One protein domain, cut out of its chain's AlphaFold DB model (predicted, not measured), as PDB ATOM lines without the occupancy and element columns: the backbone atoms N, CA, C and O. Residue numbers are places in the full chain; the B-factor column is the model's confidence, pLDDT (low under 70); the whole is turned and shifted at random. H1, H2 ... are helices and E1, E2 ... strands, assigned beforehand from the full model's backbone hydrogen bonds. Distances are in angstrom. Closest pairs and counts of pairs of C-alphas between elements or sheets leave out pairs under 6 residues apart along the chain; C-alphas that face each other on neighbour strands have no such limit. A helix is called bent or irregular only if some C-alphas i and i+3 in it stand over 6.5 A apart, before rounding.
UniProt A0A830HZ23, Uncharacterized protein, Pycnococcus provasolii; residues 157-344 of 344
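This is residues 157 to 344 of the 344 residues of an uncharacterized protein of Pycnococcus provasolii (UniProt A0A830HZ23). A strongly twisted sheet of five strands, four of them sharply bent, makes the middle; the long helix H7 runs along E5, H1 packs on the sheet and on the last part of H7, and H4 crosses E4 on the same face as H1. H2 and H3 sit at one end of the longest axis, loose loops at the other, and H6 lies off the sheet. The printed part has 188 residues, with seven named helices and five named strands in the order E1 E2 E3 H1 H2 H3 E4 H4 H5 E5 H6 H7. The class is mixed, helices and strands; the branched sheet pairs strands both parallel and antiparallel. The whole is compact, radius of gyration of the C-alphas 16.7 A, spanning 48 by 40 by 24 A.

Find C-alpha 157 at (274.277, 289.451, 180.159); there E1 begins, residues 157 to 166, 25.6 A long, bending by 59 degrees at 163. Next come E2, 176 to 184, 20.1 A, which bends by 82 degrees at 180, and E3, 200 to 202. H1 is 205 to 217, 18.0 A; H2 is 225 to 234; H3 is 238 to 241. E4, 246 to 253, 19.8 A, leads to H4, 261 to 275, 20.8 A. H5, 291 to 294, is joined by a tight link, with 0 residues between them, to E5, 295 to 304, 25.4 A. H6, 313 to 318, precedes H7, 322 to 343, 30.4 A, ending at C-alpha 343 at (268.373, 284.217, 180.462).

Look first at E1, parallel to E5, with N 160 and O 296 2.9 A apart. On the other side of E5 is E2, antiparallel, N 177 to O 299 2.8 A. E2 and E3 form a hairpin, N 201 to O 182 2.8 A; E4 is parallel to E2 on its other side, N 247 to O 176 2.8 A. H1 is on the sheet at a height of 7.9 A, H4 at 8.9 A, H7 at 8.3 A. H7 touches H1 with residues 334 to 343 alone, at a steep tilt of 64 degrees, opposite ways, closest C-alphas Ala 211 and Ala 339, 4.2 A. H2 touches H3, closest C-alphas Arg 231 and Val 241, 5.6 A. H5 stands at the sheet's level. In H1, H4 and H6 every O i to N i+4 pair is within hydrogen-bond range; H2 has 4 of 6, H7 17 of 18, and H3 and H5 are too short for such a pair.

The C-alphas of Ala 225 and Ala 281, the farthest apart, are 48.2 A from each other. The printed part has no cut. The links E2 to E3 and H4 to H5 are long. Look for pLDDT under 70 in 27 residues, among them 193 to 198 and 276 to 293.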
ATOM      1  N   ILE A 157     274.945 289.491 181.464       95.44
ATOM      2  CA  ILE A 157     274.277 289.451 180.159       95.44
ATOM      3  C   ILE A 157     273.938 290.879 179.735       95.44
ATOM      4  O   ILE A 157     273.293 291.613 180.485       95.44
ATOM      5  N   TRP A 158     274.327 291.264 178.523       95.00
ATOM      6  CA  TRP A 158     274.013 292.576 177.959       95.00
ATOM      7  C   TRP A 158     272.830 292.449 177.005       95.00
ATOM      8  O   TRP A 158     272.952 291.909 175.909       95.00
ATOM      9  N   PHE A 159     271.660 292.918 177.425       97.00
ATOM     10  CA  PHE A 159     270.434 292.805 176.642       97.00
ATOM     11  C   PHE A 159     270.103 294.150 175.997       97.00
ATOM     12  O   PHE A 159     269.538 295.039 176.635       97.00
ATOM     13  N   LEU A 160     270.473 294.311 174.730       95.12
ATOM     14  CA  LEU A 160     270.160 295.503 173.950       95.12
ATOM     15  C   LEU A 160     268.744 295.359 173.389       95.12
ATOM     16  O   LEU A 160     268.475 294.418 172.644       95.12
ATOM     17  N   ALA A 161     267.847 296.277 173.730       94.50
ATOM     18  CA  ALA A 161     266.473 296.257 173.250       94.50
ATOM     19  C   ALA A 161     266.064 297.639 172.762       94.50
ATOM     20  O   ALA A 161     265.965 298.576 173.555       94.50
ATOM     21  N   GLY A 162     265.793 297.747 171.465       90.62
ATOM     22  CA  GLY A 162     265.320 298.999 170.904       90.62
ATOM     23  C   GLY A 162     264.445 298.841 169.676       90.62
ATOM     24  O   GLY A 162     264.398 297.785 169.052       90.62
ATOM     25  N   VAL A 163     263.753 299.913 169.330       94.00
ATOM     26  CA  VAL A 163     262.969 300.017 168.111       94.00
ATOM     27  C   VAL A 163     263.888 300.233 166.906       94.00
ATOM     28  O   VAL A 163     265.025 300.694 167.050       94.00
ATOM     29  N   ALA A 164     263.418 299.853 165.724       92.06
ATOM     30  CA  ALA A 164     264.134 300.019 164.466       92.06
ATOM     31  C   ALA A 164     263.168 300.092 163.278       92.06
ATOM     32  O   ALA A 164     262.043 299.584 163.343       92.06
ATOM     33  N   GLY A 165     263.648 300.656 162.171       93.00
ATOM     34  CA  GLY A 165     262.992 300.534 160.874       93.00
ATOM     35  C   GLY A 165     263.180 299.127 160.301       93.00
ATOM     36  O   GLY A 165     264.270 298.559 160.375       93.00
ATOM     37  N   VAL A 166     262.123 298.557 159.721       95.44
ATOM     38  CA  VAL A 166     262.164 297.247 159.052       95.44
ATOM     39  C   VAL A 166     262.160 297.408 157.532       95.44
ATOM     40  O   VAL A 166     261.461 298.262 156.983       95.44
ATOM     41  N   ASP A 167     262.927 296.579 156.822       95.44
ATOM     42  CA  ASP A 167     262.764 296.446 155.373       95.44
ATOM     43  C   ASP A 167     261.432 295.722 155.094       95.44
ATOM     44  O   ASP A 167     261.269 294.581 155.542       95.44
ATOM     45  N   PRO A 168     260.470 296.326 154.368       96.06
ATOM     46  CA  PRO A 168     259.204 295.664 154.052       96.06
ATOM     47  C   PRO A 168     259.391 294.380 153.221       96.06
ATOM     48  O   PRO A 168     258.522 293.509 153.242       96.06
ATOM     49  N   LYS A 169     260.532 294.198 152.537       95.19
ATOM     50  CA  LYS A 169     260.894 292.928 151.882       95.19
ATOM     51  C   LYS A 169     261.228 291.820 152.893       95.19
ATOM     52  O   LYS A 169     261.130 290.647 152.543       95.19
ATOM     53  N   ALA A 170     261.601 292.169 154.125       92.38
ATOM     54  CA  ALA A 170     262.059 291.238 155.158       92.38
ATOM     55  C   ALA A 170     261.046 291.013 156.292       92.38
ATOM     56  O   ALA A 170     261.050 289.940 156.895       92.38
ATOM     57  N   GLY A 171     260.162 291.972 156.587       94.75
ATOM     58  CA  GLY A 171     259.198 291.795 157.671       94.75
ATOM     59  C   GLY A 171     258.126 292.868 157.790       94.75
ATOM     60  O   GLY A 171     258.114 293.864 157.073       94.75
ATOM     61  N   SER A 172     257.218 292.634 158.735       97.31
ATOM     62  CA  SER A 172     256.079 293.503 159.023       97.31
ATOM     63  C   SER A 172     256.367 294.461 160.178       97.31
ATOM     64  O   SER A 172     257.003 294.085 161.168       97.31
ATOM     65  N   LEU A 173     255.748 295.642 160.126       97.12
ATOM     66  CA  LEU A 173     255.561 296.537 161.270       97.12
ATOM     67  C   LEU A 173     255.133 295.771 162.538       97.12
ATOM     68  O   LEU A 173     254.259 294.902 162.481       97.12
ATOM     69  N   GLY A 174     255.725 296.117 163.682       97.19
ATOM     70  CA  GLY A 174     255.458 295.511 164.987       97.19
ATOM     71  C   GLY A 174     256.123 294.155 165.232       97.19
ATOM     72  O   GLY A 174     255.923 293.594 166.305       97.19
ATOM     73  N   SER A 175     256.873 293.615 164.267       98.44
ATOM     74  CA  SER A 175     257.620 292.361 164.433       98.44
ATOM     75  C   SER A 175     258.842 292.554 165.330       98.44
ATOM     76  O   SER A 175     259.332 293.672 165.502       98.44
ATOM     77  N   ALA A 176     259.347 291.459 165.891       98.31
ATOM     78  CA  ALA A 176     260.543 291.435 166.723       98.31
ATOM     79  C   ALA A 176     261.633 290.582 166.071       98.31
ATOM     80  O   ALA A 176     261.352 289.488 165.589       98.31
ATOM     81  N   PHE A 177     262.873 291.055 166.101       97.62
ATOM     82  CA  PHE A 177     264.023 290.409 165.482       97.62
ATOM     83  C   PHE A 177     265.130 290.236 166.515       97.62
ATOM     84  O   PHE A 177     265.617 291.211 167.087       97.62
ATOM     85  N   PHE A 178     265.535 288.989 166.745       97.56
ATOM     86  CA  PHE A 178     266.740 288.675 167.504       97.56
ATOM     87  C   PHE A 178     267.916 288.564 166.538       97.56
ATOM     88  O   PHE A 178     267.885 287.737 165.623       97.56
ATOM     89  N   ALA A 179     268.929 289.410 166.730       92.25
ATOM     90  CA  ALA A 179     270.081 289.451 165.840       92.25
ATOM     91  C   ALA A 179     270.983 288.222 166.042       92.25
ATOM     92  O   ALA A 179     271.195 287.801 167.182       92.25
ATOM     93  N   ARG A 180     271.577 287.674 164.975       90.06
ATOM     94  CA  ARG A 180     272.747 286.775 165.103       90.06
ATOM     95  C   ARG A 180     274.046 287.540 164.907       90.06
ATOM     96  O   ARG A 180     275.048 287.233 165.556       90.06
ATOM     97  N   TYR A 181     274.013 288.526 164.023       86.94
ATOM     98  CA  TYR A 181     275.118 289.409 163.704       86.94
ATOM     99  C   TYR A 181     274.705 290.869 163.869       86.94
ATOM    100  O   TYR A 181     273.573 291.250 163.574       86.94
ATOM    101  N   VAL A 182     275.655 291.688 164.316       86.56
ATOM    102  CA  VAL A 182     275.571 293.150 164.271       86.56
ATOM    103  C   VAL A 182     276.645 293.646 163.315       86.56
ATOM    104  O   VAL A 182     277.828 293.371 163.513       86.56
ATOM    105  N   ILE A 183     276.227 294.361 162.278       84.25
ATOM    106  CA  ILE A 183     277.072 294.876 161.211       84.25
ATOM    107  C   ILE A 183     277.137 296.396 161.362       84.25
ATOM    108  O   ILE A 183     276.114 297.073 161.378       84.25
ATOM    109  N   GLY A 184     278.339 296.944 161.478       81.75
ATOM    110  CA  GLY A 184     278.601 298.373 161.396       81.75
ATOM    111  C   GLY A 184     278.458 298.850 159.954       81.75
ATOM    112  O   GLY A 184     279.027 298.257 159.030       81.75
ATOM    113  N   GLY A 185     277.679 299.912 159.764       78.69
ATOM    114  CA  GLY A 185     277.404 300.482 158.452       78.69
ATOM    115  C   GLY A 185     278.130 301.790 158.155       78.69
ATOM    116  O   GLY A 185     278.105 302.200 157.009       78.69
ATOM    117  N   ASP A 186     278.764 302.469 159.115       78.31
ATOM    118  CA  ASP A 186     279.269 303.834 158.878       78.31
ATOM    119  C   ASP A 186     280.623 303.873 158.157       78.31
ATOM    120  O   ASP A 186     280.727 304.388 157.044       78.31
ATOM    121  N   ILE A 187     281.667 303.305 158.769       69.06
ATOM    122  CA  ILE A 187     283.040 303.318 158.224       69.06
ATOM    123  C   ILE A 187     283.096 302.552 156.902       69.06
ATOM    124  O   ILE A 187     283.755 302.938 155.940       69.06
ATOM    125  N   THR A 188     282.370 301.451 156.859       67.94
ATOM    126  CA  THR A 188     282.331 300.489 155.771       67.94
ATOM    127  C   THR A 188     281.473 300.911 154.592       67.94
ATOM    128  O   THR A 188     281.623 300.346 153.515       67.94
ATOM    129  N   ARG A 189     280.595 301.909 154.741       74.38
ATOM    130  CA  ARG A 189     279.762 302.377 153.624       74.38
ATOM    131  C   ARG A 189     280.578 302.949 152.472       74.38
ATOM    132  O   ARG A 189     280.171 302.814 151.324       74.38
ATOM    133  N   TYR A 190     281.697 303.596 152.787       75.19
ATOM    134  CA  TYR A 190     282.530 304.309 151.815       75.19
ATOM    135  C   TYR A 190     283.869 303.619 151.543       75.19
ATOM    136  O   TYR A 190     284.669 304.119 150.755       75.19
ATOM    137  N   VAL A 191     284.124 302.482 152.190       67.50
ATOM    138  CA  VAL A 191     285.380 301.737 152.086       67.50
ATOM    139  C   VAL A 191     285.084 300.361 151.516       67.50
ATOM    140  O   VAL A 191     284.121 299.711 151.923       67.50
ATOM    141  N   ASP A 192     285.923 299.895 150.587       70.00
ATOM    142  CA  ASP A 192     285.798 298.541 150.054       70.00
ATOM    143  C   ASP A 192     285.806 297.524 151.215       70.00
ATOM    144  O   ASP A 192     286.776 297.473 151.979       70.00
ATOM    145  N   PRO A 193     284.758 296.696 151.361       64.69
ATOM    146  CA  PRO A 193     284.659 295.727 152.450       64.69
ATOM    147  C   PRO A 193     285.825 294.730 152.501       64.69
ATOM    148  O   PRO A 193     286.135 294.227 153.578       64.69
ATOM    149  N   ARG A 194     286.521 294.472 151.383       65.62
ATOM    150  CA  ARG A 194     287.738 293.632 151.358       65.62
ATOM    151  C   ARG A 194     288.883 294.233 152.175       65.62
ATOM    152  O   ARG A 194     289.773 293.507 152.606       65.62
ATOM    153  N   HIS A 195     288.853 295.542 152.403       65.75
ATOM    154  CA  HIS A 195     289.869 296.289 153.140       65.75
ATOM    155  C   HIS A 195     289.385 296.750 154.527       65.75
ATOM    156  O   HIS A 195     290.119 297.440 155.230       65.75
ATOM    157  N   SER A 196     288.175 296.360 154.950       62.59
ATOM    158  CA  SER A 196     287.588 296.754 156.238       62.59
ATOM    159  C   SER A 196     286.972 295.550 156.959       62.59
ATOM    160  O   SER A 196     285.767 295.340 156.949       62.59
ATOM    161  N   SER A 197     287.817 294.716 157.572       56.62
ATOM    162  CA  SER A 197     287.438 293.393 158.098       56.62
ATOM    163  C   SER A 197     286.888 293.367 159.534       56.62
ATOM    164  O   SER A 197     286.608 292.286 160.050       56.62
ATOM    165  N   ASN A 198     286.709 294.517 160.192       66.38
ATOM    166  CA  ASN A 198     286.394 294.604 161.627       66.38
ATOM    167  C   ASN A 198     285.026 295.232 161.960       66.38
ATOM    168  O   ASN A 198     284.833 295.692 163.082       66.38
ATOM    169  N   GLN A 199     284.080 295.260 161.017       71.56
ATOM    170  CA  GLN A 199     282.760 295.872 161.232       71.56
ATOM    171  C   GLN A 199     281.639 294.868 161.522       71.56
ATOM    172  O   GLN A 199     280.482 295.257 161.561       71.56
ATOM    173  N   THR A 200     281.942 293.586 161.733       76.31
ATOM    174  CA  THR A 200     280.911 292.573 162.006       76.31
ATOM    175  C   THR A 200     281.158 291.888 163.335       76.31
ATOM    176  O   THR A 200     282.240 291.359 163.588       76.31
ATOM    177  N   TYR A 201     280.121 291.848 164.162       78.25
ATOM    178  CA  TYR A 201     280.110 291.172 165.447       78.25
ATOM    179  C   TYR A 201     279.151 289.994 165.392       78.25
ATOM    180  O   TYR A 201     277.941 290.169 165.255       78.25
ATOM    181  N   ARG A 202     279.689 288.782 165.525       83.94
ATOM    182  CA  ARG A 202     278.876 287.581 165.717       83.94
ATOM    183  C   ARG A 202     278.489 287.463 167.187       83.94
ATOM    184  O   ARG A 202     279.369 287.377 168.041       83.94
ATOM    185  N   LEU A 203     277.188 287.421 167.464       86.94
ATOM    186  CA  LEU A 203     276.662 287.226 168.812       86.94
ATOM    187  C   LEU A 203     276.758 285.758 169.241       86.94
ATOM    188  O   LEU A 203     276.950 284.840 168.435       86.94
ATOM    189  N   ASN A 204     276.597 285.526 170.540       89.88
ATOM    190  CA  ASN A 204     276.547 284.183 171.096       89.88
ATOM    191  C   ASN A 204     275.241 283.487 170.695       89.88
ATOM    192  O   ASN A 204     274.194 283.692 171.307       89.88
ATOM    193  N   LEU A 205     275.314 282.635 169.671       90.50
ATOM    194  CA  LEU A 205     274.129 281.993 169.100       90.50
ATOM    195  C   LEU A 205     273.383 281.107 170.103       90.50
ATOM    196  O   LEU A 205     272.168 281.021 170.036       90.50
ATOM    197  N   SER A 206     274.067 280.507 171.082       93.50
ATOM    198  CA  SER A 206     273.382 279.728 172.121       93.50
ATOM    199  C   SER A 206     272.527 280.610 173.037       93.50
ATOM    200  O   SER A 206     271.431 280.200 173.429       93.50
ATOM    201  N   LEU A 207     272.992 281.826 173.352       94.06
ATOM    202  CA  LEU A 207     272.200 282.814 174.089       94.06
ATOM    203  C   LEU A 207     271.049 283.355 173.235       94.06
ATOM    204  O   LEU A 207     269.919 283.407 173.720       94.06
ATOM    205  N   VAL A 208     271.315 283.690 171.968       94.75
ATOM    206  CA  VAL A 208     270.297 284.161 171.015       94.75
ATOM    207  C   VAL A 208     269.197 283.114 170.832       94.75
ATOM    208  O   VAL A 208     268.024 283.437 170.987       94.75
ATOM    209  N   ASP A 209     269.546 281.848 170.614       96.94
ATOM    210  CA  ASP A 209     268.577 280.762 170.439       96.94
ATOM    211  C   ASP A 209     267.742 280.527 171.704       96.94
ATOM    212  O   ASP A 209     266.545 280.242 171.631       96.94
ATOM    213  N   LYS A 210     268.360 280.638 172.888       97.81
ATOM    214  CA  LYS A 210     267.650 280.525 174.168       97.81
ATOM    215  C   LYS A 210     266.653 281.673 174.348       97.81
ATOM    216  O   LYS A 210     265.506 281.414 174.712       97.81
ATOM    217  N   ALA A 211     267.073 282.904 174.058       98.00
ATOM    218  CA  ALA A 211     266.230 284.096 174.092       98.00
ATOM    219  C   ALA A 211     265.059 283.991 173.103       98.00
ATOM    220  O   ALA A 211     263.908 284.182 173.493       98.00
ATOM    221  N   LEU A 212     265.344 283.609 171.856       98.00
ATOM    222  CA  LEU A 212     264.356 283.437 170.797       98.00
ATOM    223  C   LEU A 212     263.300 282.396 171.175       98.00
ATOM    224  O   LEU A 212     262.112 282.688 171.102       98.00
ATOM    225  N   ARG A 213     263.706 281.202 171.632       98.19
ATOM    226  CA  ARG A 213     262.756 280.149 172.041       98.19
ATOM    227  C   ARG A 213     261.796 280.629 173.127       98.19
ATOM    228  O   ARG A 213     260.597 280.356 173.054       98.19
ATOM    229  N   ALA A 214     262.317 281.341 174.124       98.44
ATOM    230  CA  ALA A 214     261.500 281.902 175.192       98.44
ATOM    231  C   ALA A 214     260.545 282.983 174.668       98.44
ATOM    232  O   ALA A 214     259.361 282.957 174.995       98.44
ATOM    233  N   ALA A 215     261.033 283.879 173.808       98.25
ATOM    234  CA  ALA A 215     260.228 284.920 173.184       98.25
ATOM    235  C   ALA A 215     259.088 284.342 172.329       98.25
ATOM    236  O   ALA A 215     257.940 284.736 172.500       98.25
ATOM    237  N   THR A 216     259.371 283.363 171.465       97.44
ATOM    238  CA  THR A 216     258.356 282.697 170.631       97.44
ATOM    239  C   THR A 216     257.307 281.960 171.469       97.44
ATOM    240  O   THR A 216     256.149 281.873 171.070       97.44
ATOM    241  N   SER A 217     257.681 281.477 172.658       97.12
ATOM    242  CA  SER A 217     256.757 280.807 173.585       97.12
ATOM    243  C   SER A 217     255.892 281.780 174.400       97.12
ATOM    244  O   SER A 217     254.937 281.348 175.041       97.12
ATOM    245  N   ALA A 218     256.202 283.081 174.394       95.31
ATOM    246  CA  ALA A 218     255.503 284.093 175.192       95.31
ATOM    247  C   ALA A 218     254.116 284.472 174.642       95.31
ATOM    248  O   ALA A 218     253.316 285.077 175.355       95.31
ATOM    249  N   GLY A 219     253.831 284.114 173.387       90.69
ATOM    250  CA  GLY A 219     252.561 284.374 172.714       90.69
ATOM    251  C   GLY A 219     252.712 285.192 171.433       90.69
ATOM    252  O   GLY A 219     253.793 285.664 171.081       90.69
ATOM    253  N   ALA A 220     251.599 285.341 170.715       95.06
ATOM    254  CA  ALA A 220     251.557 286.101 169.473       95.06
ATOM    255  C   ALA A 220     251.678 287.610 169.726       95.06
ATOM    256  O   ALA A 220     251.124 288.147 170.690       95.06
ATOM    257  N   LEU A 221     252.356 288.309 168.815       97.88
ATOM    258  CA  LEU A 221     252.392 289.766 168.823       97.88
ATOM    259  C   LEU A 221     251.022 290.310 168.370       97.88
ATOM    260  O   LEU A 221     250.449 289.787 167.412       97.88
ATOM    261  N   PRO A 222     250.459 291.347 169.025       97.00
ATOM    262  CA  PRO A 222     249.126 291.834 168.682       97.00
ATOM    263  C   PRO A 222     249.047 292.330 167.234       97.00
ATOM    264  O   PRO A 222     249.965 293.001 166.769       97.00
ATOM    265  N   ASP A 223     247.922 292.120 166.551       97.38
ATOM    266  CA  ASP A 223     247.675 292.671 165.212       97.38
ATOM    267  C   ASP A 223     246.347 293.437 165.166       97.38
ATOM    268  O   ASP A 223     245.266 292.875 164.971       97.38
ATOM    269  N   SER A 224     246.412 294.748 165.398       96.50
ATOM    270  CA  SER A 224     245.229 295.609 165.409       96.50
ATOM    271  C   SER A 224     244.835 296.033 163.993       96.50
ATOM    272  O   SER A 224     245.650 296.032 163.071       96.50
ATOM    273  N   ALA A 225     243.586 296.473 163.817       97.44
ATOM    274  CA  ALA A 225     243.138 297.045 162.545       97.44
ATOM    275  C   ALA A 225     243.993 298.255 162.119       97.44
ATOM    276  O   ALA A 225     244.325 298.392 160.948       97.44
ATOM    277  N   GLN A 226     244.428 299.083 163.077       95.75
ATOM    278  CA  GLN A 226     245.329 300.210 162.812       95.75
ATOM    279  C   GLN A 226     246.676 299.752 162.236       95.75
ATOM    280  O   GLN A 226     247.152 300.351 161.275       95.75
ATOM    281  N   LYS A 227     247.264 298.662 162.756       95.75
ATOM    282  CA  LYS A 227     248.494 298.082 162.194       95.75
ATOM    283  C   LYS A 227     248.276 297.556 160.782       95.75
ATOM    284  O   LYS A 227     249.063 297.864 159.897       95.75
ATOM    285  N   ARG A 228     247.186 296.820 160.538       97.06
ATOM    286  CA  ARG A 228     246.826 296.376 159.180       97.06
ATOM    287  C   ARG A 228     246.711 297.547 158.202       97.06
ATOM    288  O   ARG A 228     247.278 297.471 157.118       97.06
ATOM    289  N   ASN A 229     246.085 298.650 158.612       95.44
ATOM    290  CA  ASN A 229     245.966 299.850 157.779       95.44
ATOM    291  C   ASN A 229     247.327 300.486 157.469       95.44
ATOM    292  O   ASN A 229     247.575 300.851 156.325       95.44
ATOM    293  N   MET A 230     248.234 300.561 158.447       94.50
ATOM    294  CA  MET A 230     249.596 301.063 158.222       94.50
ATOM    295  C   MET A 230     250.408 300.220 157.234       94.50
ATOM    296  O   MET A 230     251.318 300.731 156.586       94.50
ATOM    297  N   ARG A 231     250.095 298.927 157.120       96.06
ATOM    298  CA  ARG A 231     250.775 297.988 156.220       96.06
ATOM    299  C   ARG A 231     250.165 297.964 154.820       96.06
ATOM    300  O   ARG A 231     250.827 297.517 153.891       96.06
ATOM    301  N   ALA A 232     248.948 298.480 154.640       96.25
ATOM    302  CA  ALA A 232     248.245 298.454 153.356       96.25
ATOM    303  C   ALA A 232     249.027 299.106 152.190       96.25
ATOM    304  O   ALA A 232     249.056 298.515 151.105       96.25
ATOM    305  N   PRO A 233     249.740 300.238 152.383       96.50
ATOM    306  CA  PRO A 233     250.588 300.826 151.338       96.50
ATOM    307  C   PRO A 233     251.758 299.934 150.895       96.50
ATOM    308  O   PRO A 233     252.346 300.164 149.843       96.50
ATOM    309  N   TYR A 234     252.088 298.894 151.661       97.19
ATOM    310  CA  TYR A 234     253.179 297.958 151.391       97.19
ATOM    311  C   TYR A 234     252.687 296.633 150.793       97.19
ATOM    312  O   TYR A 234     253.402 295.640 150.833       97.19
ATOM    313  N   SER A 235     251.481 296.597 150.216       96.94
ATOM    314  CA  SER A 235     250.868 295.387 149.633       96.94
ATOM    315  C   SER A 235     251.691 294.694 148.540       96.94
ATOM    316  O   SER A 235     251.524 293.495 148.329       96.94
ATOM    317  N   ALA A 236     252.619 295.405 147.891       96.69
ATOM    318  CA  ALA A 236     253.584 294.824 146.954       96.69
ATOM    319  C   ALA A 236     254.658 293.943 147.633       96.69
ATOM    320  O   ALA A 236     255.371 293.210 146.950       96.69
ATOM    321  N   TYR A 237     254.778 294.000 148.963       96.94
ATOM    322  CA  TYR A 237     255.772 293.283 149.753       96.94
ATOM    323  C   TYR A 237     255.080 292.257 150.664       96.94
ATOM    324  O   TYR A 237     254.555 292.627 151.716       96.94
ATOM    325  N   PRO A 238     255.087 290.955 150.315       96.69
ATOM    326  CA  PRO A 238     254.341 289.937 151.060       96.69
ATOM    327  C   PRO A 238     254.673 289.900 152.557       96.69
ATOM    328  O   PRO A 238     253.776 289.805 153.391       96.69
ATOM    329  N   LYS A 239     255.955 290.066 152.911       96.62
ATOM    330  CA  LYS A 239     256.414 290.077 154.306       96.62
ATOM    331  C   LYS A 239     255.929 291.283 155.106       96.62
ATOM    332  O   LYS A 239     255.731 291.161 156.312       96.62
ATOM    333  N   ALA A 240     255.675 292.412 154.452       97.06
ATOM    334  CA  ALA A 240     255.182 293.618 155.103       97.06
ATOM    335  C   ALA A 240     253.708 293.527 155.513       97.06
ATOM    336  O   ALA A 240     253.284 294.280 156.385       97.06
ATOM    337  N   VAL A 241     252.914 292.644 154.897       96.94
ATOM    338  CA  VAL A 241     251.466 292.528 155.162       96.94
ATOM    339  C   VAL A 241     251.083 291.326 156.032       96.94
ATOM    340  O   VAL A 241     249.948 291.255 156.506       96.94
ATOM    341  N   GLU A 242     252.019 290.409 156.296       96.81
ATOM    342  CA  GLU A 242     251.857 289.307 157.257       96.81
ATOM    343  C   GLU A 242     251.607 289.834 158.676       96.81
ATOM    344  O   GLU A 242     252.033 290.932 159.009       96.81
ATOM    345  N   ALA A 243     250.927 289.078 159.547       97.50
ATOM    346  CA  ALA A 243     250.806 289.444 160.964       97.50
ATOM    347  C   ALA A 243     252.200 289.592 161.621       97.50
ATOM    348  O   ALA A 243     253.119 288.869 161.233       97.50
ATOM    349  N   PRO A 244     252.381 290.495 162.604       98.06
ATOM    350  CA  PRO A 244     253.683 290.683 163.230       98.06
ATOM    351  C   PRO A 244     254.133 289.400 163.931       98.06
ATOM    352  O   PRO A 244     253.340 288.750 164.614       98.06
ATOM    353  N   ALA A 245     255.406 289.050 163.787       97.50
ATOM    354  CA  ALA A 245     255.949 287.817 164.342       97.50
ATOM    355  C   ALA A 245     257.346 288.022 164.942       97.50
ATOM    356  O   ALA A 245     257.927 289.107 164.895       97.50
ATOM    357  N   ILE A 246     257.843 286.977 165.604       98.19
ATOM    358  CA  ILE A 246     259.160 286.953 166.238       98.19
ATOM    359  C   ILE A 246     260.086 286.152 165.327       98.19
ATOM    360  O   ILE A 246     259.822 284.983 165.043       98.19
ATOM    361  N   HIS A 247     261.165 286.783 164.886       94.25
ATOM    362  CA  HIS A 247     262.088 286.249 163.900       94.25
ATOM    363  C   HIS A 247     263.526 286.281 164.405       94.25
ATOM    364  O   HIS A 247     263.894 287.021 165.320       94.25
ATOM    365  N   VAL A 248     264.356 285.503 163.724       93.25
ATOM    366  CA  VAL A 248     265.786 285.773 163.655       93.25
ATOM    367  C   VAL A 248     266.016 286.787 162.540       93.25
ATOM    368  O   VAL A 248     265.441 286.653 161.462       93.25
ATOM    369  N   GLY A 249     266.847 287.788 162.804       87.94
ATOM    370  CA  GLY A 249     267.320 288.752 161.813       87.94
ATOM    371  C   GLY A 249     268.798 289.046 162.030       87.94
ATOM    372  O   GLY A 249     269.420 288.446 162.901       87.94
ATOM    373  N   ASP A 250     269.354 289.967 161.256       88.38
ATOM    374  CA  ASP A 250     270.683 290.531 161.484       88.38
ATOM    375  C   ASP A 250     270.567 292.058 161.461       88.38
ATOM    376  O   ASP A 250     269.700 292.611 160.782       88.38
ATOM    377  N   GLU A 251     271.386 292.731 162.264       86.50
ATOM    378  CA  GLU A 251     271.263 294.165 162.537       86.50
ATOM    379  C   GLU A 251     272.310 294.956 161.757       86.50
ATOM    380  O   GLU A 251     273.499 294.652 161.838       86.50
ATOM    381  N   LEU A 252     271.888 296.031 161.090       88.56
ATOM    382  CA  LEU A 252     272.791 297.056 160.572       88.56
ATOM    383  C   LEU A 252     272.758 298.275 161.498       88.56
ATOM    384  O   LEU A 252     271.753 298.980 161.569       88.56
ATOM    385  N   ALA A 253     273.866 298.552 162.177       86.88
ATOM    386  CA  ALA A 253     274.014 299.705 163.054       86.88
ATOM    387  C   ALA A 253     274.712 300.860 162.323       86.88
ATOM    388  O   ALA A 253     275.826 300.703 161.815       86.88
ATOM    389  N   THR A 254     274.067 302.028 162.301       84.38
ATOM    390  CA  THR A 254     274.602 303.262 161.708       84.38
ATOM    391  C   THR A 254     274.491 304.443 162.671       84.38
ATOM    392  O   THR A 254     273.643 304.482 163.565       84.38
ATOM    393  N   MET A 255     275.345 305.442 162.479       81.06
ATOM    394  CA  MET A 255     275.312 306.734 163.161       81.06
ATOM    395  C   MET A 255     274.353 307.719 162.494       81.06
ATOM    396  O   MET A 255     273.901 308.665 163.136       81.06
ATOM    397  N   SER A 256     274.033 307.506 161.218       82.25
ATOM    398  CA  SER A 256     273.046 308.294 160.480       82.25
ATOM    399  C   SER A 256     271.766 307.496 160.265       82.25
ATOM    400  O   SER A 256     271.822 306.335 159.851       82.25
ATOM    401  N   PHE A 257     270.616 308.136 160.488       82.88
ATOM    402  CA  PHE A 257     269.348 307.621 159.981       82.88
ATOM    403  C   PHE A 257     269.400 307.568 158.455       82.88
ATOM    404  O   PHE A 257     269.927 308.474 157.807       82.88
ATOM    405  N   TRP A 258     268.862 306.497 157.884       85.31
ATOM    406  CA  TRP A 258     268.798 306.298 156.446       85.31
ATOM    407  C   TRP A 258     267.394 305.862 156.059       85.31
ATOM    408  O   TRP A 258     266.763 305.070 156.753       85.31
ATOM    409  N   VAL A 259     266.913 306.413 154.949       88.38
ATOM    410  CA  VAL A 259     265.592 306.132 154.397       88.38
ATOM    411  C   VAL A 259     265.676 306.050 152.877       88.38
ATOM    412  O   VAL A 259     266.512 306.709 152.256       88.38
ATOM    413  N   GLY A 260     264.799 305.254 152.277       91.62
ATOM    414  CA  GLY A 260     264.658 305.132 150.829       91.62
ATOM    415  C   GLY A 260     265.139 303.793 150.278       91.62
ATOM    416  O   GLY A 260     265.990 303.112 150.853       91.62
ATOM    417  N   GLU A 261     264.575 303.408 149.133       90.88
ATOM    418  CA  GLU A 261     264.756 302.067 148.570       90.88
ATOM    419  C   GLU A 261     266.221 301.761 148.223       90.88
ATOM    420  O   GLU A 261     266.706 300.669 148.516       90.88
ATOM    421  N   HIS A 262     266.970 302.732 147.694       92.00
ATOM    422  CA  HIS A 262     268.400 302.556 147.413       92.00
ATOM    423  C   HIS A 262     269.241 302.367 148.680       92.00
ATOM    424  O   HIS A 262     270.177 301.569 148.687       92.00
ATOM    425  N   ALA A 263     268.907 303.074 149.764       91.25
ATOM    426  CA  ALA A 263     269.581 302.885 151.043       91.25
ATOM    427  C   ALA A 263     269.257 301.504 151.634       91.25
ATOM    428  O   ALA A 263     270.153 300.836 152.140       91.25
ATOM    429  N   ALA A 264     268.015 301.037 151.495       91.62
ATOM    430  CA  ALA A 264     267.622 299.692 151.905       91.62
ATOM    431  C   ALA A 264     268.282 298.589 151.064       91.62
ATOM    432  O   ALA A 264     268.700 297.572 151.609       91.62
ATOM    433  N   GLU A 265     268.434 298.783 149.751       92.31
ATOM    434  CA  GLU A 265     269.184 297.863 148.884       92.31
ATOM    435  C   GLU A 265     270.653 297.766 149.301       92.31
ATOM    436  O   GLU A 265     271.187 296.661 149.423       92.31
ATOM    437  N   TRP A 266     271.291 298.909 149.582       89.56
ATOM    438  CA  TRP A 266     272.636 298.933 150.153       89.56
ATOM    439  C   TRP A 266     272.681 298.157 151.468       89.56
ATOM    440  O   TRP A 266     273.502 297.257 151.598       89.56
ATOM    441  N   ALA A 267     271.781 298.451 152.410       89.44
ATOM    442  CA  ALA A 267     271.740 297.799 153.713       89.44
ATOM    443  C   ALA A 267     271.579 296.275 153.591       89.44
ATOM    444  O   ALA A 267     272.344 295.533 154.203       89.44
ATOM    445  N   ARG A 268     270.648 295.799 152.753       89.38
ATOM    446  CA  ARG A 268     270.451 294.365 152.491       89.38
ATOM    447  C   ARG A 268     271.690 293.712 151.901       89.38
ATOM    448  O   ARG A 268     272.139 292.691 152.415       89.38
ATOM    449  N   SER A 269     272.244 294.309 150.849       86.50
ATOM    450  CA  SER A 269     273.451 293.803 150.188       86.50
ATOM    451  C   SER A 269     274.635 293.768 151.154       86.50
ATOM    452  O   SER A 269     275.435 292.834 151.138       86.50
ATOM    453  N   TRP A 270     274.729 294.777 152.020       84.88
ATOM    454  CA  TRP A 270     275.775 294.891 153.019       84.88
ATOM    455  C   TRP A 270     275.646 293.814 154.090       84.88
ATOM    456  O   TRP A 270     276.600 293.082 154.329       84.88
ATOM    457  N   VAL A 271     274.466 293.666 154.694       85.00
ATOM    458  CA  VAL A 271     274.208 292.628 155.701       85.00
ATOM    459  C   VAL A 271     274.478 291.243 155.118       85.00
ATOM    460  O   VAL A 271     275.276 290.514 155.699       85.00
ATOM    461  N   ALA A 272     273.919 290.921 153.944       84.81
ATOM    462  CA  ALA A 272     274.125 289.627 153.290       84.81
ATOM    463  C   ALA A 272     275.615 289.316 153.090       84.81
ATOM    464  O   ALA A 272     276.081 288.239 153.446       84.81
ATOM    465  N   LYS A 273     276.404 290.292 152.628       80.06
ATOM    466  CA  LYS A 273     277.850 290.122 152.440       80.06
ATOM    467  C   LYS A 273     278.595 289.707 153.716       80.06
ATOM    468  O   LYS A 273     279.587 288.986 153.634       80.06
ATOM    469  N   TRP A 274     278.163 290.186 154.879       77.00
ATOM    470  CA  TRP A 274     278.830 289.919 156.156       77.00
ATOM    471  C   TRP A 274     278.267 288.705 156.904       77.00
ATOM    472  O   TRP A 274     278.939 288.191 157.802       77.00
ATOM    473  N   THR A 275     277.065 288.243 156.555       77.81
ATOM    474  CA  THR A 275     276.371 287.154 157.261       77.81
ATOM    475  C   THR A 275     276.280 285.856 156.456       77.81
ATOM    476  O   THR A 275     276.295 284.780 157.065       77.81
ATOM    477  N   ASP A 276     276.275 285.928 155.123       68.00
ATOM    478  CA  ASP A 276     276.217 284.777 154.219       68.00
ATOM    479  C   ASP A 276     277.617 284.371 153.743       68.00
ATOM    480  O   ASP A 276     278.085 284.806 152.698       68.00
ATOM    481  N   GLY A 277     278.279 283.503 154.517       51.75
ATOM    482  CA  GLY A 277     279.265 282.506 154.055       51.75
ATOM    483  C   GLY A 277     280.586 282.948 153.397       51.75
ATOM    484  O   GLY A 277     281.532 282.170 153.437       51.75
ATOM    485  N   ASP A 278     280.705 284.158 152.852       43.38
ATOM    486  CA  ASP A 278     281.793 284.555 151.937       43.38
ATOM    487  C   ASP A 278     283.036 285.117 152.648       43.38
ATOM    488  O   ASP A 278     284.024 285.514 152.029       43.38
ATOM    489  N   LEU A 279     283.025 285.123 153.982       48.66
ATOM    490  CA  LEU A 279     284.209 285.390 154.790       48.66
ATOM    491  C   LEU A 279     284.721 284.091 155.396       48.66
ATOM    492  O   LEU A 279     284.653 283.852 156.607       48.66
ATOM    493  N   GLU A 280     285.296 283.257 154.532       40.25
ATOM    494  CA  GLU A 280     286.255 282.260 154.977       40.25
ATOM    495  C   GLU A 280     287.401 282.937 155.752       40.25
ATOM    496  O   GLU A 280     288.039 283.890 155.303       40.25
ATOM    497  N   ALA A 281     287.648 282.406 156.952       41.88
ATOM    498  CA  ALA A 281     288.857 282.504 157.778       41.88
ATOM    499  C   ALA A 281     289.364 283.882 158.274       41.88
ATOM    500  O   ALA A 281     289.968 283.922 159.347       41.88
ATOM    501  N   GLY A 282     289.123 285.004 157.589       39.59
ATOM    502  CA  GLY A 282     289.730 286.304 157.928       39.59
ATOM    503  C   GLY A 282     289.041 287.067 159.068       39.59
ATOM    504  O   GLY A 282     289.706 287.565 159.976       39.59
ATOM    505  N   ALA A 283     287.705 287.119 159.058       42.47
ATOM    506  CA  ALA A 283     286.911 287.902 160.016       42.47
ATOM    507  C   ALA A 283     286.632 287.170 161.345       42.47
ATOM    508  O   ALA A 283     286.245 287.786 162.336       42.47
ATOM    509  N   ARG A 284     286.872 285.850 161.410       44.56
ATOM    510  CA  ARG A 284     286.654 285.042 162.629       44.56
ATOM    511  C   ARG A 284     287.640 285.361 163.763       44.56
ATOM    512  O   ARG A 284     287.363 285.000 164.901       44.56
ATOM    513  N   ASN A 285     288.763 286.024 163.471       37.78
ATOM    514  CA  ASN A 285     289.911 286.132 164.383       37.78
ATOM    515  C   ASN A 285     290.148 287.517 165.013       37.78
ATOM    516  O   ASN A 285     291.215 287.747 165.580       37.78
ATOM    517  N   GLN A 286     289.176 288.429 164.979       44.84
ATOM    518  CA  GLN A 286     289.253 289.696 165.728       44.84
ATOM    519  C   GLN A 286     288.106 289.875 166.731       44.84
ATOM    520  O   GLN A 286     287.691 290.993 167.024       44.84
ATOM    521  N   LEU A 287     287.639 288.774 167.335       41.19
ATOM    522  CA  LEU A 287     286.915 288.865 168.602       41.19
ATOM    523  C   LEU A 287     287.899 289.289 169.701       41.19
ATOM    524  O   LEU A 287     288.527 288.469 170.369       41.19
ATOM    525  N   CYS A 288     288.039 290.596 169.905       32.25
ATOM    526  CA  CYS A 288     288.379 291.093 171.229       32.25
ATOM    527  C   CYS A 288     287.299 290.572 172.185       32.25
ATOM    528  O   CYS A 288     286.116 290.808 171.933       32.25
ATOM    529  N   ARG A 289     287.693 289.889 173.269       40.06
ATOM    530  CA  ARG A 289     286.801 289.634 174.408       40.06
ATOM    531  C   ARG A 289     286.220 290.975 174.844       40.06
ATOM    532  O   ARG A 289     286.918 291.821 175.395       40.06
ATOM    533  N   SER A 290     284.966 291.171 174.491       48.22
ATOM    534  CA  SER A 290     284.173 292.376 174.670       48.22
ATOM    535  C   SER A 290     282.839 291.912 175.261       48.22
ATOM    536  O   SER A 290     282.473 290.754 175.027       48.22
ATOM    537  N   PRO A 291     282.080 292.760 175.979       52.69
ATOM    538  CA  PRO A 291     280.712 292.461 176.438       52.69
ATOM    539  C   PRO A 291     279.760 291.867 175.370       52.69
ATOM    540  O   PRO A 291     278.691 291.365 175.695       52.69
ATOM    541  N   VAL A 292     280.165 291.865 174.097       59.12
ATOM    542  CA  VAL A 292     279.534 291.173 172.965       59.12
ATOM    543  C   VAL A 292     279.399 289.646 173.160       59.12
ATOM    544  O   VAL A 292     278.441 289.069 172.652       59.12
ATOM    545  N   GLU A 293     280.287 288.966 173.905       69.25
ATOM    546  CA  GLU A 293     280.192 287.497 174.105       69.25
ATOM    547  C   GLU A 293     278.968 287.069 174.937       69.25
ATOM    548  O   GLU A 293     278.479 285.942 174.800       69.25
ATOM    549  N   SER A 294     278.447 287.972 175.770       85.19
ATOM    550  CA  SER A 294     277.235 287.785 176.573       85.19
ATOM    551  C   SER A 294     276.086 288.692 176.118       85.19
ATOM    552  O   SER A 294     275.112 288.875 176.855       85.19
ATOM    553  N   ALA A 295     276.181 289.260 174.910       90.44
ATOM    554  CA  ALA A 295     275.173 290.165 174.383       90.44
ATOM    555  C   ALA A 295     274.041 289.434 173.649       90.44
ATOM    556  O   ALA A 295     274.262 288.500 172.873       90.44
ATOM    557  N   VAL A 296     272.820 289.924 173.848       95.38
ATOM    558  CA  VAL A 296     271.635 289.602 173.049       95.38
ATOM    559  C   VAL A 296     271.063 290.912 172.532       95.38
ATOM    560  O   VAL A 296     270.864 291.850 173.302       95.38
ATOM    561  N   VAL A 297     270.807 290.976 171.226       95.81
ATOM    562  CA  VAL A 297     270.265 292.168 170.568       95.81
ATOM    563  C   VAL A 297     268.868 291.864 170.049       95.81
ATOM    564  O   VAL A 297     268.681 290.952 169.243       95.81
ATOM    565  N   LEU A 298     267.903 292.646 170.522       97.31
ATOM    566  CA  LEU A 298     266.508 292.631 170.114       97.31
ATOM    567  C   LEU A 298     266.160 293.959 169.439       97.31
ATOM    568  O   LEU A 298     266.278 295.023 170.053       97.31
ATOM    569  N   ARG A 299     265.652 293.879 168.209       96.44
ATOM    570  CA  ARG A 299     265.048 295.008 167.502       96.44
ATOM    571  C   ARG A 299     263.567 294.799 167.261       96.44
ATOM    572  O   ARG A 299     263.158 293.703 166.887       96.44
ATOM    573  N   THR A 300     262.760 295.836 167.455       97.19
ATOM    574  CA  THR A 300     261.318 295.780 167.185       97.19
ATOM    575  C   THR A 300     260.899 296.821 166.154       97.19
ATOM    576  O   THR A 300     261.290 297.981 166.226       97.19
ATOM    577  N   ALA A 301     260.122 296.395 165.159       96.81
ATOM    578  CA  ALA A 301     259.807 297.205 163.986       96.81
ATOM    579  C   ALA A 301     258.820 298.335 164.325       96.81
ATOM    580  O   ALA A 301     257.620 298.079 164.466       96.81
ATOM    581  N   SER A 302     259.307 299.573 164.445       94.31
ATOM    582  CA  SER A 302     258.481 300.767 164.690       94.31
ATOM    583  C   SER A 302     257.972 301.425 163.419       94.31
ATOM    584  O   SER A 302     256.942 302.092 163.449       94.31
ATOM    585  N   ASP A 303     258.662 301.229 162.306       94.56
ATOM    586  CA  ASP A 303     258.420 301.875 161.020       94.56
ATOM    587  C   ASP A 303     259.084 301.054 159.907       94.56
ATOM    588  O   ASP A 303     259.713 300.027 160.171       94.56
ATOM    589  N   TYR A 304     258.895 301.476 158.660       95.94
ATOM    590  CA  TYR A 304     259.597 300.917 157.508       95.94
ATOM    591  C   TYR A 304     260.782 301.804 157.139       95.94
ATOM    592  O   TYR A 304     260.804 302.971 157.500       95.94
ATOM    593  N   VAL A 305     261.745 301.274 156.384       94.00
ATOM    594  CA  VAL A 305     262.942 302.030 155.958       94.00
ATOM    595  C   VAL A 305     262.785 302.763 154.618       94.00
ATOM    596  O   VAL A 305     263.673 303.507 154.212       94.00
ATOM    597  N   PHE A 306     261.671 302.590 153.905       94.38
ATOM    598  CA  PHE A 306     261.341 303.369 152.705       94.38
ATOM    599  C   PHE A 306     259.820 303.507 152.528       94.38
ATOM    600  O   PHE A 306     259.093 302.671 153.064       94.38
ATOM    601  N   PRO A 307     259.328 304.541 151.814       94.56
ATOM    602  CA  PRO A 307     257.896 304.816 151.692       94.56
ATOM    603  C   PRO A 307     257.128 303.705 150.969       94.56
ATOM    604  O   PRO A 307     257.618 303.093 150.018       94.56
ATOM    605  N   GLY A 308     255.890 303.480 151.410       94.00
ATOM    606  CA  GLY A 308     254.929 302.616 150.727       94.00
ATOM    607  C   GLY A 308     254.294 303.296 149.512       94.00
ATOM    608  O   GLY A 308     254.526 304.474 149.233       94.00
ATOM    609  N   ALA A 309     253.449 302.559 148.791       95.25
ATOM    610  CA  ALA A 309     252.731 303.089 147.639       95.25
ATOM    611  C   ALA A 309     251.919 304.339 148.012       95.25
ATOM    612  O   ALA A 309     251.188 304.344 149.003       95.25
ATOM    613  N   ASN A 310     252.023 305.378 147.179       91.81
ATOM    614  CA  ASN A 310     251.333 306.663 147.332       91.81
ATOM    615  C   ASN A 310     251.702 307.474 148.591       91.81
ATOM    616  O   ASN A 310     250.980 308.409 148.917       91.81
ATOM    617  N   MET A 311     252.802 307.150 149.282       92.25
ATOM    618  CA  MET A 311     253.353 308.006 150.339       92.25
ATOM    619  C   MET A 311     254.397 308.961 149.762       92.25
ATOM    620  O   MET A 311     255.298 308.543 149.031       92.25
ATOM    621  N   THR A 312     254.320 310.236 150.126       90.38
ATOM    622  CA  THR A 312     255.403 311.187 149.856       90.38
ATOM    623  C   THR A 312     256.572 310.972 150.821       90.38
ATOM    624  O   THR A 312     256.423 310.397 151.901       90.38
ATOM    625  N   ILE A 313     257.761 311.456 150.451       87.50
ATOM    626  CA  ILE A 313     258.934 311.418 151.340       87.50
ATOM    627  C   ILE A 313     258.706 312.266 152.596       87.50
ATOM    628  O   ILE A 313     259.119 311.859 153.675       87.50
ATOM    629  N   ASP A 314     258.028 313.407 152.468       86.88
ATOM    630  CA  ASP A 314     257.736 314.292 153.599       86.88
ATOM    631  C   ASP A 314     256.807 313.613 154.616       86.88
ATOM    632  O   ASP A 314     257.150 313.511 155.792       86.88
ATOM    633  N   GLU A 315     255.699 313.024 154.152       86.94
ATOM    634  CA  GLU A 315     254.793 312.240 155.005       86.94
ATOM    635  C   GLU A 315     255.505 311.062 155.668       86.94
ATOM    636  O   GLU A 315     255.225 310.730 156.817       86.94
ATOM    637  N   PHE A 316     256.425 310.420 154.953       88.75
ATOM    638  CA  PHE A 316     257.154 309.272 155.464       88.75
ATOM    639  C   PHE A 316     258.198 309.653 156.528       88.75
ATOM    640  O   PHE A 316     258.291 308.987 157.555       88.75
ATOM    641  N   VAL A 317     258.974 310.718 156.302       85.19
ATOM    642  CA  VAL A 317     260.071 311.138 157.194       85.19
ATOM    643  C   VAL A 317     259.568 311.971 158.372       85.19
ATOM    644  O   VAL A 317     260.074 311.834 159.485       85.19
ATOM    645  N   HIS A 318     258.593 312.848 158.139       82.12
ATOM    646  CA  HIS A 318     258.107 313.809 159.131       82.12
ATOM    647  C   HIS A 318     256.734 313.443 159.708       82.12
ATOM    648  O   HIS A 318     256.283 314.070 160.671       82.12
ATOM    649  N   GLY A 319     256.073 312.416 159.169       78.81
ATOM    650  CA  GLY A 319     254.809 311.914 159.692       78.81
ATOM    651  C   GLY A 319     254.942 311.334 161.098       78.81
ATOM    652  O   GLY A 319     255.891 310.629 161.438       78.81
ATOM    653  N   VAL A 320     253.943 311.600 161.939       78.00
ATOM    654  CA  VAL A 320     253.898 311.037 163.292       78.00
ATOM    655  C   VAL A 320     253.448 309.580 163.214       78.00
ATOM    656  O   VAL A 320     252.373 309.280 162.693       78.00
ATOM    657  N   ASN A 321     254.230 308.671 163.798       86.06
ATOM    658  CA  ASN A 321     253.953 307.234 163.789       86.06
ATOM    659  C   ASN A 321     253.746 306.652 165.210       86.06
ATOM    660  O   ASN A 321     254.546 305.846 165.690       86.06
ATOM    661  N   PRO A 322     252.664 307.024 165.920       89.06
ATOM    662  CA  PRO A 322     252.433 306.541 167.281       89.06
ATOM    663  C   PRO A 322     252.006 305.065 167.310       89.06
ATOM    664  O   PRO A 322     252.280 304.357 168.277       89.06
ATOM    665  N   VAL A 323     251.342 304.583 166.254       92.88
ATOM    666  CA  VAL A 323     250.858 303.198 166.156       92.88
ATOM    667  C   VAL A 323     252.024 302.227 165.993       92.88
ATOM    668  O   VAL A 323     252.058 301.202 166.675       92.88
ATOM    669  N   GLY A 324     252.985 302.548 165.127       92.50
ATOM    670  CA  GLY A 324     254.179 301.741 164.913       92.50
ATOM    671  C   GLY A 324     255.095 301.725 166.134       92.50
ATOM    672  O   GLY A 324     255.458 300.650 166.607       92.50
ATOM    673  N   VAL A 325     255.353 302.890 166.737       92.25
ATOM    674  CA  VAL A 325     256.095 302.989 168.005       92.25
ATOM    675  C   VAL A 325     255.437 302.154 169.104       92.25
ATOM    676  O   VAL A 325     256.100 301.335 169.744       92.25
ATOM    677  N   LYS A 326     254.116 302.280 169.291       94.44
ATOM    678  CA  LYS A 326     253.394 301.458 170.267       94.44
ATOM    679  C   LYS A 326     253.525 299.966 169.949       94.44
ATOM    680  O   LYS A 326     253.739 299.172 170.861       94.44
ATOM    681  N   ALA A 327     253.405 299.571 168.682       96.00
ATOM    682  CA  ALA A 327     253.542 298.174 168.279       96.00
ATOM    683  C   ALA A 327     254.932 297.609 168.611       96.00
ATOM    684  O   ALA A 327     255.027 296.483 169.101       96.00
ATOM    685  N   ALA A 328     255.985 298.396 168.401       95.88
ATOM    686  CA  ALA A 328     257.355 298.025 168.725       95.88
ATOM    687  C   ALA A 328     257.581 297.893 170.246       95.88
ATOM    688  O   ALA A 328     258.224 296.940 170.694       95.88
ATOM    689  N   ILE A 329     256.999 298.787 171.054       96.19
ATOM    690  CA  ILE A 329     257.045 298.714 172.526       96.19
ATOM    691  C   ILE A 329     256.249 297.507 173.050       96.19
ATOM    692  O   ILE A 329     256.718 296.804 173.947       96.19
ATOM    693  N   ASP A 330     255.073 297.220 172.478       96.31
ATOM    694  CA  ASP A 330     254.285 296.024 172.809       96.31
ATOM    695  C   ASP A 330     255.113 294.748 172.538       96.31
ATOM    696  O   ASP A 330     255.120 293.823 173.352       96.31
ATOM    697  N   ALA A 331     255.873 294.716 171.437       98.06
ATOM    698  CA  ALA A 331     256.761 293.604 171.114       98.06
ATOM    699  C   ALA A 331     257.933 293.466 172.104       98.06
ATOM    700  O   ALA A 331     258.234 292.348 172.520       98.06
ATOM    701  N   ILE A 332     258.544 294.568 172.565       98.06
ATOM    702  CA  ILE A 332     259.552 294.531 173.646       98.06
ATOM    703  C   ILE A 332     258.939 293.942 174.925       98.06
ATOM    704  O   ILE A 332     259.535 293.070 175.560       98.06
ATOM    705  N   ARG A 333     257.728 294.382 175.288       97.31
ATOM    706  CA  ARG A 333     257.023 293.931 176.495       97.31
ATOM    707  C   ARG A 333     256.710 292.435 176.479       97.31
ATOM    708  O   ARG A 333     256.756 291.813 177.533       97.31
ATOM    709  N   ILE A 334     256.395 291.873 175.313       97.88
ATOM    710  CA  ILE A 334     256.066 290.449 175.161       97.88
ATOM    711  C   ILE A 334     257.341 289.625 174.945       97.88
ATOM    712  O   ILE A 334     257.702 288.801 175.783       97.88
ATOM    713  N   ALA A 335     258.047 289.867 173.840       98.31
ATOM    714  CA  ALA A 335     259.180 289.057 173.407       98.31
ATOM    715  C   ALA A 335     260.445 289.342 174.230       98.31
ATOM    716  O   ALA A 335     261.115 288.413 174.678       98.31
ATOM    717  N   GLY A 336     260.765 290.620 174.456       98.06
ATOM    718  CA  GLY A 336     261.985 291.030 175.155       98.06
ATOM    719  C   GLY A 336     261.991 290.631 176.624       98.06
ATOM    720  O   GLY A 336     262.957 290.033 177.097       98.06
ATOM    721  N   VAL A 337     260.897 290.894 177.338       97.81
ATOM    722  CA  VAL A 337     260.773 290.522 178.758       97.81
ATOM    723  C   VAL A 337     260.837 289.004 178.941       97.81
ATOM    724  O   VAL A 337     261.539 288.527 179.834       97.81
ATOM    725  N   ALA A 338     260.147 288.231 178.094       98.38
ATOM    726  CA  ALA A 338     260.201 286.771 178.148       98.38
ATOM    727  C   ALA A 338     261.610 286.234 177.860       98.38
ATOM    728  O   ALA A 338     262.101 285.375 178.596       98.38
ATOM    729  N   ALA A 339     262.279 286.783 176.842       98.44
ATOM    730  CA  ALA A 339     263.654 286.438 176.511       98.44
ATOM    731  C   ALA A 339     264.605 286.696 177.684       98.44
ATOM    732  O   ALA A 339     265.289 285.771 178.116       98.44
ATOM    733  N   LEU A 340     264.619 287.910 178.243       98.06
ATOM    734  CA  LEU A 340     265.510 288.240 179.355       98.06
ATOM    735  C   LEU A 340     265.242 287.360 180.582       98.06
ATOM    736  O   LEU A 340     266.185 286.853 181.180       98.06
ATOM    737  N   ASN A 341     263.976 287.126 180.938       97.19
ATOM    738  CA  ASN A 341     263.639 286.269 182.078       97.19
ATOM    739  C   ASN A 341     264.165 284.836 181.911       97.19
ATOM    740  O   ASN A 341     264.611 284.241 182.885       97.19
ATOM    741  N   ALA A 342     264.160 284.286 180.694       97.19
ATOM    742  CA  ALA A 342     264.725 282.962 180.436       97.19
ATOM    743  C   ALA A 342     266.261 282.931 180.527       97.19
ATOM    744  O   ALA A 342     266.850 281.865 180.731       97.19
ATOM    745  N   LEU A 343     266.921 284.077 180.353       95.88
ATOM    746  CA  LEU A 343     268.373 284.217 180.462       95.88
ATOM    747  C   LEU A 343     268.859 284.414 181.908       95.88
ATOM    748  O   LEU A 343     270.029 284.137 182.168       95.88
ATOM    749  N   LEU A 344     267.978 284.864 182.813       92.00
ATOM    750  CA  LEU A 344     268.252 285.103 184.234       92.00
ATOM    751  C   LEU A 344     268.150 283.830 185.085       92.00
ATOM    752  O   LEU A 344     269.014 282.945 184.974       92.00
TER     753      LEU A 344